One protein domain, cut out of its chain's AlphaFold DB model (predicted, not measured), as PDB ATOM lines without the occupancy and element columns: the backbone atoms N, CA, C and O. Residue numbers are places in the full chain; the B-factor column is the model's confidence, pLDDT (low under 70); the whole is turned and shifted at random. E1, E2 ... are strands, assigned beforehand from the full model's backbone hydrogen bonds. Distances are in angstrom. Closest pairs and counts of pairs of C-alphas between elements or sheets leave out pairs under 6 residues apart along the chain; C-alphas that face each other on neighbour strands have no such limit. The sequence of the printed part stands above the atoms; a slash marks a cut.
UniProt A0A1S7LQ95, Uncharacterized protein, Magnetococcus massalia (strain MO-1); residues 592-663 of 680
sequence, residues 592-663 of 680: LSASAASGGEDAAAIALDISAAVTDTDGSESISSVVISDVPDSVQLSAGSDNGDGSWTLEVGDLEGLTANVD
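Overview. This is residues 592 to 663 of the 680 residues of an uncharacterized protein of Magnetococcus massalia (strain MO-1) (UniProt A0A1S7LQ95). The domain has little regular structure: three small antiparallel strand pairs, E1 with E2, E3 with E5 and E4 with E6, sit among long loops, and residues 615 to 621 stick out at one end. The 72 printed residues hold six named strands, E1 to E6 in order, and no named helix; the class is all strand, with 22 residues in named elements. The whole is only just compact, close to loose, with a radius of gyration of the C-alphas of 13.4 A, and only just elongated, spanning 46 by 23 by 15 A.

Along the chain. E1, residues 592 to 595, begins at C-alpha (271.649, 295.706, 340.338). E2 is residues 609 to 613, 13.6 A long; E3, 626 to 628; E4, 635 to 637; E5, 648 to 650. E6, residues 659 to 662, ends at C-alpha (281.011, 317.562, 344.168).

Arrangement. Hairpin E1 and E2 is antiparallel at 172 degrees, N 593 and O 611 2.9 A apart. E3 and E5 are antiparallel, N 650 to O 626 2.8 A. E4 and E6 are antiparallel, N 661 to O 636 2.8 A. Residues 606 to 607 pair with 659 to 660 of E6. E1 and E6 are apart.

Size, cuts and confidence. The printed part has no cut. Links E1 to E2 and E2 to E3 are long. Residue 601 is under pLDDT 70.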
ATOM      1  N   LEU A 592     270.911 294.475 340.068       90.62
ATOM      2  CA  LEU A 592     271.649 295.706 340.338       90.62
ATOM      3  C   LEU A 592     272.150 296.343 339.036       90.62
ATOM      4  O   LEU A 592     273.070 295.843 338.382       90.62
ATOM      5  N   SER A 593     271.633 297.530 338.714       90.19
ATOM      6  CA  SER A 593     272.090 298.332 337.575       90.19
ATOM      7  C   SER A 593     272.654 299.686 338.016       90.19
ATOM      8  O   SER A 593     272.183 300.297 338.975       90.19
ATOM      9  N   ALA A 594     273.685 300.166 337.314       91.19
ATOM     10  CA  ALA A 594     274.277 301.481 337.545       91.19
ATOM     11  C   ALA A 594     274.822 302.090 336.243       91.19
ATOM     12  O   ALA A 594     275.645 301.489 335.547       91.19
ATOM     13  N   SER A 595     274.408 303.319 335.933       89.25
ATOM     14  CA  SER A 595     274.875 304.077 334.769       89.25
ATOM     15  C   SER A 595     275.994 305.057 335.128       89.25
ATOM     16  O   SER A 595     275.985 305.718 336.166       89.25
ATOM     17  N   ALA A 596     276.942 305.242 334.206       87.81
ATOM     18  CA  ALA A 596     278.008 306.230 334.355       87.81
ATOM     19  C   ALA A 596     277.459 307.673 334.340       87.81
ATOM     20  O   ALA A 596     277.116 308.220 333.287       87.81
ATOM     21  N   ALA A 597     277.429 308.310 335.509       86.44
ATOM     22  CA  ALA A 597     277.042 309.705 335.668       86.44
ATOM     23  C   ALA A 597     278.154 310.679 335.230       86.44
ATOM     24  O   ALA A 597     279.348 310.387 335.321       86.44
ATOM     25  N   SER A 598     277.779 311.879 334.769       84.31
ATOM     26  CA  SER A 598     278.742 312.953 334.483       84.31
ATOM     27  C   SER A 598     278.143 314.345 334.687       84.31
ATOM     28  O   SER A 598     276.951 314.567 334.479       84.31
ATOM     29  N   GLY A 599     278.989 315.295 335.084       82.31
ATOM     30  CA  GLY A 599     278.628 316.689 335.330       82.31
ATOM     31  C   GLY A 599     279.818 317.625 335.118       82.31
ATOM     32  O   GLY A 599     280.927 317.182 334.822       82.31
ATOM     33  N   GLY A 600     279.582 318.933 335.233       78.81
ATOM     34  CA  GLY A 600     280.666 319.916 335.337       78.81
ATOM     35  C   GLY A 600     281.193 320.011 336.770       78.81
ATOM     36  O   GLY A 600     280.474 319.658 337.696       78.81
ATOM     37  N   GLU A 601     282.406 320.537 336.951       67.69
ATOM     38  CA  GLU A 601     282.990 320.800 338.282       67.69
ATOM     39  C   GLU A 601     282.087 321.719 339.136       67.69
ATOM     40  O   GLU A 601     281.818 321.420 340.290       67.69
ATOM     41  N   ASP A 602     281.474 322.744 338.529       73.50
ATOM     42  CA  ASP A 602     280.486 323.634 339.169       73.50
ATOM     43  C   ASP A 602     279.041 323.059 339.248       73.50
ATOM     44  O   ASP A 602     278.076 323.810 339.445       73.50
ATOM     45  N   ALA A 603     278.818 321.760 339.006       74.75
ATOM     46  CA  ALA A 603     277.466 321.193 339.010       74.75
ATOM     47  C   ALA A 603     276.916 321.062 340.441       74.75
ATOM     48  O   ALA A 603     277.389 320.253 341.228       74.75
ATOM     49  N   ALA A 604     275.843 321.798 340.748       76.56
ATOM     50  CA  ALA A 604     275.216 321.790 342.078       76.56
ATOM     51  C   ALA A 604     274.656 320.419 342.524       76.56
ATOM     52  O   ALA A 604     274.372 320.238 343.706       76.56
ATOM     53  N   ALA A 605     274.445 319.503 341.576       87.12
ATOM     54  CA  ALA A 605     274.131 318.093 341.783       87.12
ATOM     55  C   ALA A 605     274.391 317.327 340.475       87.12
ATOM     56  O   ALA A 605     274.074 317.825 339.389       87.12
ATOM     57  N   ILE A 606     274.927 316.113 340.577       88.62
ATOM     58  CA  ILE A 606     275.072 315.144 339.490       88.62
ATOM     59  C   ILE A 606     274.124 313.984 339.805       88.62
ATOM     60  O   ILE A 606     274.251 313.374 340.860       88.62
ATOM     61  N   ALA A 607     273.163 313.695 338.927       91.19
ATOM     62  CA  ALA A 607     272.244 312.574 339.128       91.19
ATOM     63  C   ALA A 607     272.985 311.237 339.020       91.19
ATOM     64  O   ALA A 607     273.749 311.040 338.073       91.19
ATOM     65  N   LEU A 608     272.746 310.349 339.984       91.06
ATOM     66  CA  LEU A 608     273.173 308.958 339.942       91.06
ATOM     67  C   LEU A 608     271.971 308.116 339.518       91.06
ATOM     68  O   LEU A 608     270.887 308.247 340.075       91.06
ATOM     69  N   ASP A 609     272.173 307.294 338.500       90.94
ATOM     70  CA  ASP A 609     271.169 306.388 337.950       90.94
ATOM     71  C   ASP A 609     271.597 304.978 338.364       90.94
ATOM     72  O   ASP A 609     272.489 304.389 337.754       90.94
ATOM     73  N   ILE A 610     271.064 304.543 339.507       92.00
ATOM     74  CA  ILE A 610     271.338 303.268 340.174       92.00
ATOM     75  C   ILE A 610     269.982 302.655 340.528       92.00
ATOM     76  O   ILE A 610     269.147 303.332 341.127       92.00
ATOM     77  N   SER A 611     269.773 301.389 340.183       89.88
ATOM     78  CA  SER A 611     268.581 300.615 340.542       89.88
ATOM     79  C   SER A 611     268.990 299.307 341.203       89.88
ATOM     80  O   SER A 611     269.956 298.686 340.768       89.88
ATOM     81  N   ALA A 612     268.245 298.887 342.220       90.12
ATOM     82  CA  ALA A 612     268.378 297.578 342.847       90.12
ATOM     83  C   ALA A 612     266.972 297.011 343.097       90.12
ATOM     84  O   ALA A 612     266.120 297.739 343.615       90.12
ATOM     85  N   ALA A 613     266.732 295.755 342.726       87.06
ATOM     86  CA  ALA A 613     265.470 295.042 342.941       87.06
ATOM     87  C   ALA A 613     265.728 293.581 343.344       87.06
ATOM     88  O   ALA A 613     266.763 293.028 342.983       87.06
ATOM     89  N   VAL A 614     264.805 292.982 344.101       88.50
ATOM     90  CA  VAL A 614     264.750 291.519 344.285       88.50
ATOM     91  C   VAL A 614     264.112 290.873 343.050       88.50
ATOM     92  O   VAL A 614     263.367 291.549 342.330       88.50
ATOM     93  N   THR A 615     264.430 289.607 342.802       80.12
ATOM     94  CA  THR A 615     263.790 288.745 341.791       80.12
ATOM     95  C   THR A 615     262.518 288.094 342.328       80.12
ATOM     96  O   THR A 615     261.538 288.043 341.588       80.12
ATOM     97  N   ASP A 616     262.528 287.741 343.618       79.50
ATOM     98  CA  ASP A 616     261.413 287.274 344.453       79.50
ATOM     99  C   ASP A 616     260.011 287.745 344.024       79.50
ATOM    100  O   ASP A 616     259.719 288.945 343.891       79.50
ATOM    101  N   THR A 617     259.128 286.757 343.877       70.50
ATOM    102  CA  THR A 617     257.729 286.920 343.482       70.50
ATOM    103  C   THR A 617     256.747 286.763 344.660       70.50
ATOM    104  O   THR A 617     255.627 287.288 344.576       70.50
ATOM    105  N   ASP A 618     257.125 286.098 345.759       74.06
ATOM    106  CA  ASP A 618     256.239 285.761 346.888       74.06
ATOM    107  C   ASP A 618     256.367 286.701 348.112       74.06
ATOM    108  O   ASP A 618     255.415 286.848 348.894       74.06
ATOM    109  N   GLY A 619     257.470 287.447 348.217       77.56
ATOM    110  CA  GLY A 619     257.763 288.397 349.293       77.56
ATOM    111  C   GLY A 619     258.635 287.835 350.421       77.56
ATOM    112  O   GLY A 619     258.709 288.451 351.494       77.56
ATOM    113  N   SER A 620     259.249 286.671 350.212       80.38
ATOM    114  CA  SER A 620     260.243 286.041 351.081       80.38
ATOM    115  C   SER A 620     261.532 286.859 351.229       80.38
ATOM    116  O   SER A 620     262.169 286.820 352.291       80.38
ATOM    117  N   GLU A 621     261.898 287.650 350.220       86.44
ATOM    118  CA  GLU A 621     263.164 288.367 350.154       86.44
ATOM    119  C   GLU A 621     263.077 289.865 350.474       86.44
ATOM    120  O   GLU A 621     262.051 290.542 350.381       86.44
ATOM    121  N   SER A 622     264.229 290.447 350.831       87.19
ATOM    122  CA  SER A 622     264.381 291.904 350.852       87.19
ATOM    123  C   SER A 622     265.838 292.365 350.782       87.19
ATOM    124  O   SER A 622     266.713 291.895 351.514       87.19
ATOM    125  N   ILE A 623     266.099 293.397 349.971       89.00
ATOM    126  CA  ILE A 623     267.390 294.097 349.974       89.00
ATOM    127  C   ILE A 623     267.534 294.879 351.286       89.00
ATOM    128  O   ILE A 623     266.934 295.938 351.483       89.00
ATOM    129  N   SER A 624     268.385 294.371 352.176       89.31
ATOM    130  CA  SER A 624     268.648 294.980 353.486       89.31
ATOM    131  C   SER A 624     269.485 296.266 353.432       89.31
ATOM    132  O   SER A 624     269.363 297.109 354.321       89.31
ATOM    133  N   SER A 625     270.348 296.433 352.422       90.19
ATOM    134  CA  SER A 625     271.125 297.660 352.191       90.19
ATOM    135  C   SER A 625     271.767 297.690 350.802       90.19
ATOM    136  O   SER A 625     272.036 296.646 350.214       90.19
ATOM    137  N   VAL A 626     272.081 298.892 350.315       91.38
ATOM    138  CA  VAL A 626     272.910 299.133 349.125       91.38
ATOM    139  C   VAL A 626     274.161 299.897 349.557       91.38
ATOM    140  O   VAL A 626     274.069 300.850 350.329       91.38
ATOM    141  N   VAL A 627     275.343 299.494 349.082       92.81
ATOM    142  CA  VAL A 627     276.618 300.129 349.458       92.81
ATOM    143  C   VAL A 627     277.328 300.679 348.228       92.81
ATOM    144  O   VAL A 627     277.624 299.942 347.292       92.81
ATOM    145  N   ILE A 628     277.652 301.972 348.254       91.38
ATOM    146  CA  ILE A 628     278.497 302.626 347.248       91.38
ATOM    147  C   ILE A 628     279.887 302.807 347.861       91.38
ATOM    148  O   ILE A 628     280.035 303.526 348.851       91.38
ATOM    149  N   SER A 629     280.901 302.144 347.301       90.88
ATOM    150  CA  SER A 629     282.301 302.263 347.733       90.88
ATOM    151  C   SER A 629     283.052 303.370 346.989       90.88
ATOM    152  O   SER A 629     282.577 303.916 345.992       90.88
ATOM    153  N   ASP A 630     284.253 303.688 347.481       88.56
ATOM    154  CA  ASP A 630     285.221 304.592 346.844       88.56
ATOM    155  C   ASP A 630     284.677 306.001 346.533       88.56
ATOM    156  O   ASP A 630     285.170 306.694 345.634       88.56
ATOM    157  N   VAL A 631     283.692 306.453 347.316       88.00
ATOM    158  CA  VAL A 631     283.169 307.822 347.292       88.00
ATOM    159  C   VAL A 631     284.250 308.754 347.861       88.00
ATOM    160  O   VAL A 631     284.619 308.614 349.028       88.00
ATOM    161  N   PRO A 632     284.804 309.699 347.078       86.25
ATOM    162  CA  PRO A 632     285.868 310.578 347.565       86.25
ATOM    163  C   PRO A 632     285.372 311.553 348.640       86.25
ATOM    164  O   PRO A 632     284.264 312.063 348.517       86.25
ATOM    165  N   ASP A 633     286.240 311.965 349.575       83.56
ATOM    166  CA  ASP A 633     285.976 313.008 350.597       83.56
ATOM    167  C   ASP A 633     285.379 314.327 350.045       83.56
ATOM    168  O   ASP A 633     284.829 315.138 350.790       83.56
ATOM    169  N   SER A 634     285.549 314.597 348.746       83.81
ATOM    170  CA  SER A 634     285.014 315.771 348.043       83.81
ATOM    171  C   SER A 634     283.638 315.552 347.402       83.81
ATOM    172  O   SER A 634     283.194 316.405 346.631       83.81
ATOM    173  N   VAL A 635     282.999 314.407 347.652       86.38
ATOM    174  CA  VAL A 635     281.696 314.011 347.115       86.38
ATOM    175  C   VAL A 635     280.760 313.669 348.271       86.38
ATOM    176  O   VAL A 635     281.047 312.805 349.089       86.38
ATOM    177  N   GLN A 636     279.609 314.335 348.315       89.25
ATOM    178  CA  GLN A 636     278.533 314.060 349.267       89.25
ATOM    179  C   GLN A 636     277.321 313.527 348.506       89.25
ATOM    180  O   GLN A 636     276.860 314.186 347.570       89.25
ATOM    181  N   LEU A 637     276.771 312.383 348.914       92.00
ATOM    182  CA  LEU A 637     275.497 311.907 348.375       92.00
ATOM    183  C   LEU A 637     274.320 312.663 349.014       92.00
ATOM    184  O   LEU A 637     274.421 313.187 350.127       92.00
ATOM    185  N   SER A 638     273.198 312.756 348.298       92.81
ATOM    186  CA  SER A 638     271.986 313.429 348.783       92.81
ATOM    187  C   SER A 638     271.140 312.602 349.754       92.81
ATOM    188  O   SER A 638     270.241 313.165 350.379       92.81
ATOM    189  N   ALA A 639     271.413 311.303 349.857       93.31
ATOM    190  CA  ALA A 639     270.719 310.334 350.700       93.31
ATOM    191  C   ALA A 639     271.710 309.250 351.180       93.31
ATOM    192  O   ALA A 639     272.866 309.241 350.747       93.31
ATOM    193  N   GLY A 640     271.273 308.373 352.088       92.44
ATOM    194  CA  GLY A 640     272.138 307.402 352.762       92.44
ATOM    195  C   GLY A 640     273.022 307.973 353.881       92.44
ATOM    196  O   GLY A 640     272.939 309.146 354.257       92.44
ATOM    197  N   SER A 641     273.880 307.110 354.427       94.00
ATOM    198  CA  SER A 641     274.821 307.392 355.518       94.00
ATOM    199  C   SER A 641     276.274 307.194 355.078       94.00
ATOM    200  O   SER A 641     276.638 306.117 354.620       94.00
ATOM    201  N   ASP A 642     277.107 308.218 355.279       92.81
ATOM    202  CA  ASP A 642     278.569 308.139 355.163       92.81
ATOM    203  C   ASP A 642     279.159 307.328 356.328       92.81
ATOM    204  O   ASP A 642     278.977 307.685 357.499       92.81
ATOM    205  N   ASN A 643     279.886 306.254 356.013       92.44
ATOM    206  CA  ASN A 643     280.540 305.397 357.004       92.44
ATOM    207  C   ASN A 643     281.907 305.948 357.464       92.44
ATOM    208  O   ASN A 643     282.486 305.451 358.435       92.44
ATOM    209  N   GLY A 644     282.423 306.996 356.813       90.38
ATOM    210  CA  GLY A 644     283.675 307.670 357.164       90.38
ATOM    211  C   GLY A 644     284.948 306.946 356.711       90.38
ATOM    212  O   GLY A 644     286.041 307.298 357.161       90.38
ATOM    213  N   ASP A 645     284.817 305.938 355.845       89.56
ATOM    214  CA  ASP A 645     285.912 305.173 355.233       89.56
ATOM    215  C   ASP A 645     285.930 305.240 353.691       89.56
ATOM    216  O   ASP A 645     286.743 304.569 353.054       89.56
ATOM    217  N   GLY A 646     285.068 306.076 353.100       87.56
ATOM    218  CA  GLY A 646     284.844 306.165 351.654       87.56
ATOM    219  C   GLY A 646     283.687 305.294 351.149       87.56
ATOM    220  O   GLY A 646     283.414 305.303 349.951       87.56
ATOM    221  N   SER A 647     282.993 304.561 352.027       93.19
ATOM    222  CA  SER A 647     281.734 303.886 351.699       93.19
ATOM    223  C   SER A 647     280.507 304.646 352.213       93.19
ATOM    224  O   SER A 647     280.534 305.272 353.275       93.19
ATOM    225  N   TRP A 648     279.414 304.566 351.457       93.75
ATOM    226  CA  TRP A 648     278.090 305.046 351.849       93.75
ATOM    227  C   TRP A 648     277.101 303.884 351.852       93.75
ATOM    228  O   TRP A 648     277.059 303.113 350.895       93.75
ATOM    229  N   THR A 649     276.286 303.787 352.901       94.62
ATOM    230  CA  THR A 649     275.195 302.808 353.013       94.62
ATOM    231  C   THR A 649     273.853 303.498 352.788       94.62
ATOM    232  O   THR A 649     273.568 304.521 353.411       94.62
ATOM    233  N   LEU A 650     273.036 302.938 351.901       93.50
ATOM    234  CA  LEU A 650     271.740 303.452 351.464       93.50
ATOM    235  C   LEU A 650     270.653 302.386 351.661       93.50
ATOM    236  O   LEU A 650     270.930 301.189 351.563       93.50
ATOM    237  N   GLU A 651     269.415 302.813 351.898       91.38
ATOM    238  CA  GLU A 651     268.233 301.954 351.744       91.38
ATOM    239  C   GLU A 651     267.765 301.983 350.273       91.38
ATOM    240  O   GLU A 651     268.059 302.932 349.549       91.38
ATOM    241  N   VAL A 652     267.005 300.985 349.795       89.12
ATOM    242  CA  VAL A 652     266.523 300.967 348.389       89.12
ATOM    243  C   VAL A 652     265.727 302.236 348.040       89.12
ATOM    244  O   VAL A 652     265.860 302.780 346.944       89.12
ATOM    245  N   GLY A 653     264.959 302.767 348.997       86.75
ATOM    246  CA  GLY A 653     264.212 304.019 348.837       86.75
ATOM    247  C   GLY A 653     265.076 305.280 348.688       86.75
ATOM    248  O   GLY A 653     264.580 306.282 348.178       86.75
ATOM    249  N   ASP A 654     266.356 305.248 349.077       93.06
ATOM    250  CA  ASP A 654     267.292 306.369 348.891       93.06
ATOM    251  C   ASP A 654     267.798 306.485 347.439       93.06
ATOM    252  O   ASP A 654     268.362 307.519 347.066       93.06
ATOM    253  N   LEU A 655     267.624 305.440 346.616       90.81
ATOM    254  CA  LEU A 655     268.071 305.427 345.220       90.81
ATOM    255  C   LEU A 655     267.217 306.336 344.320       90.81
ATOM    256  O   LEU A 655     267.734 306.908 343.356       90.81
ATOM    257  N   GLU A 656     265.924 306.519 344.627       90.69
ATOM    258  CA  GLU A 656     265.026 307.331 343.796       90.69
ATOM    259  C   GLU A 656     265.432 308.816 343.825       90.69
ATOM    260  O   GLU A 656     265.179 309.560 344.773       90.69
ATOM    261  N   GLY A 657     266.056 309.273 342.736       89.38
ATOM    262  CA  GLY A 657     266.538 310.648 342.617       89.38
ATOM    263  C   GLY A 657     267.846 310.918 343.366       89.38
ATOM    264  O   GLY A 657     268.133 312.081 343.666       89.38
ATOM    265  N   LEU A 658     268.642 309.881 343.645       94.12
ATOM    266  CA  LEU A 658     269.966 310.007 344.246       94.12
ATOM    267  C   LEU A 658     270.872 310.949 343.430       94.12
ATOM    268  O   LEU A 658     270.951 310.893 342.201       94.12
ATOM    269  N   THR A 659     271.592 311.832 344.121       92.44
ATOM    270  CA  THR A 659     272.551 312.751 343.501       92.44
ATOM    271  C   THR A 659     273.860 312.813 344.277       92.44
ATOM    272  O   THR A 659     273.875 312.742 345.505       92.44
ATOM    273  N   ALA A 660     274.958 313.002 343.551       89.88
ATOM    274  CA  ALA A 660     276.267 313.341 344.085       89.88
ATOM    275  C   ALA A 660     276.506 314.855 343.967       89.88
ATOM    276  O   ALA A 660     276.376 315.436 342.888       89.88
ATOM    277  N   ASN A 661     276.877 315.501 345.068       88.00
ATOM    278  CA  ASN A 661     277.333 316.887 345.102       88.00
ATOM    279  C   ASN A 661     278.862 316.899 345.230       88.00
ATOM    280  O   ASN A 661     279.400 316.298 346.159       88.00
ATOM    281  N   VAL A 662     279.546 317.551 344.289       83.69
ATOM    282  CA  VAL A 662     281.011 317.562 344.168       83.69
ATOM    283  C   VAL A 662     281.528 318.965 344.488       83.69
ATOM    284  O   VAL A 662     280.939 319.950 344.049       83.69
ATOM    285  N   ASP A 663     282.618 319.074 345.252       77.88
ATOM    286  CA  ASP A 663     283.233 320.379 345.532       77.88
ATOM    287  C   ASP A 663     283.789 321.035 344.249       77.88
ATOM    288  O   ASP A 663     284.435 320.386 343.426       77.88
TER     289      ASP A 663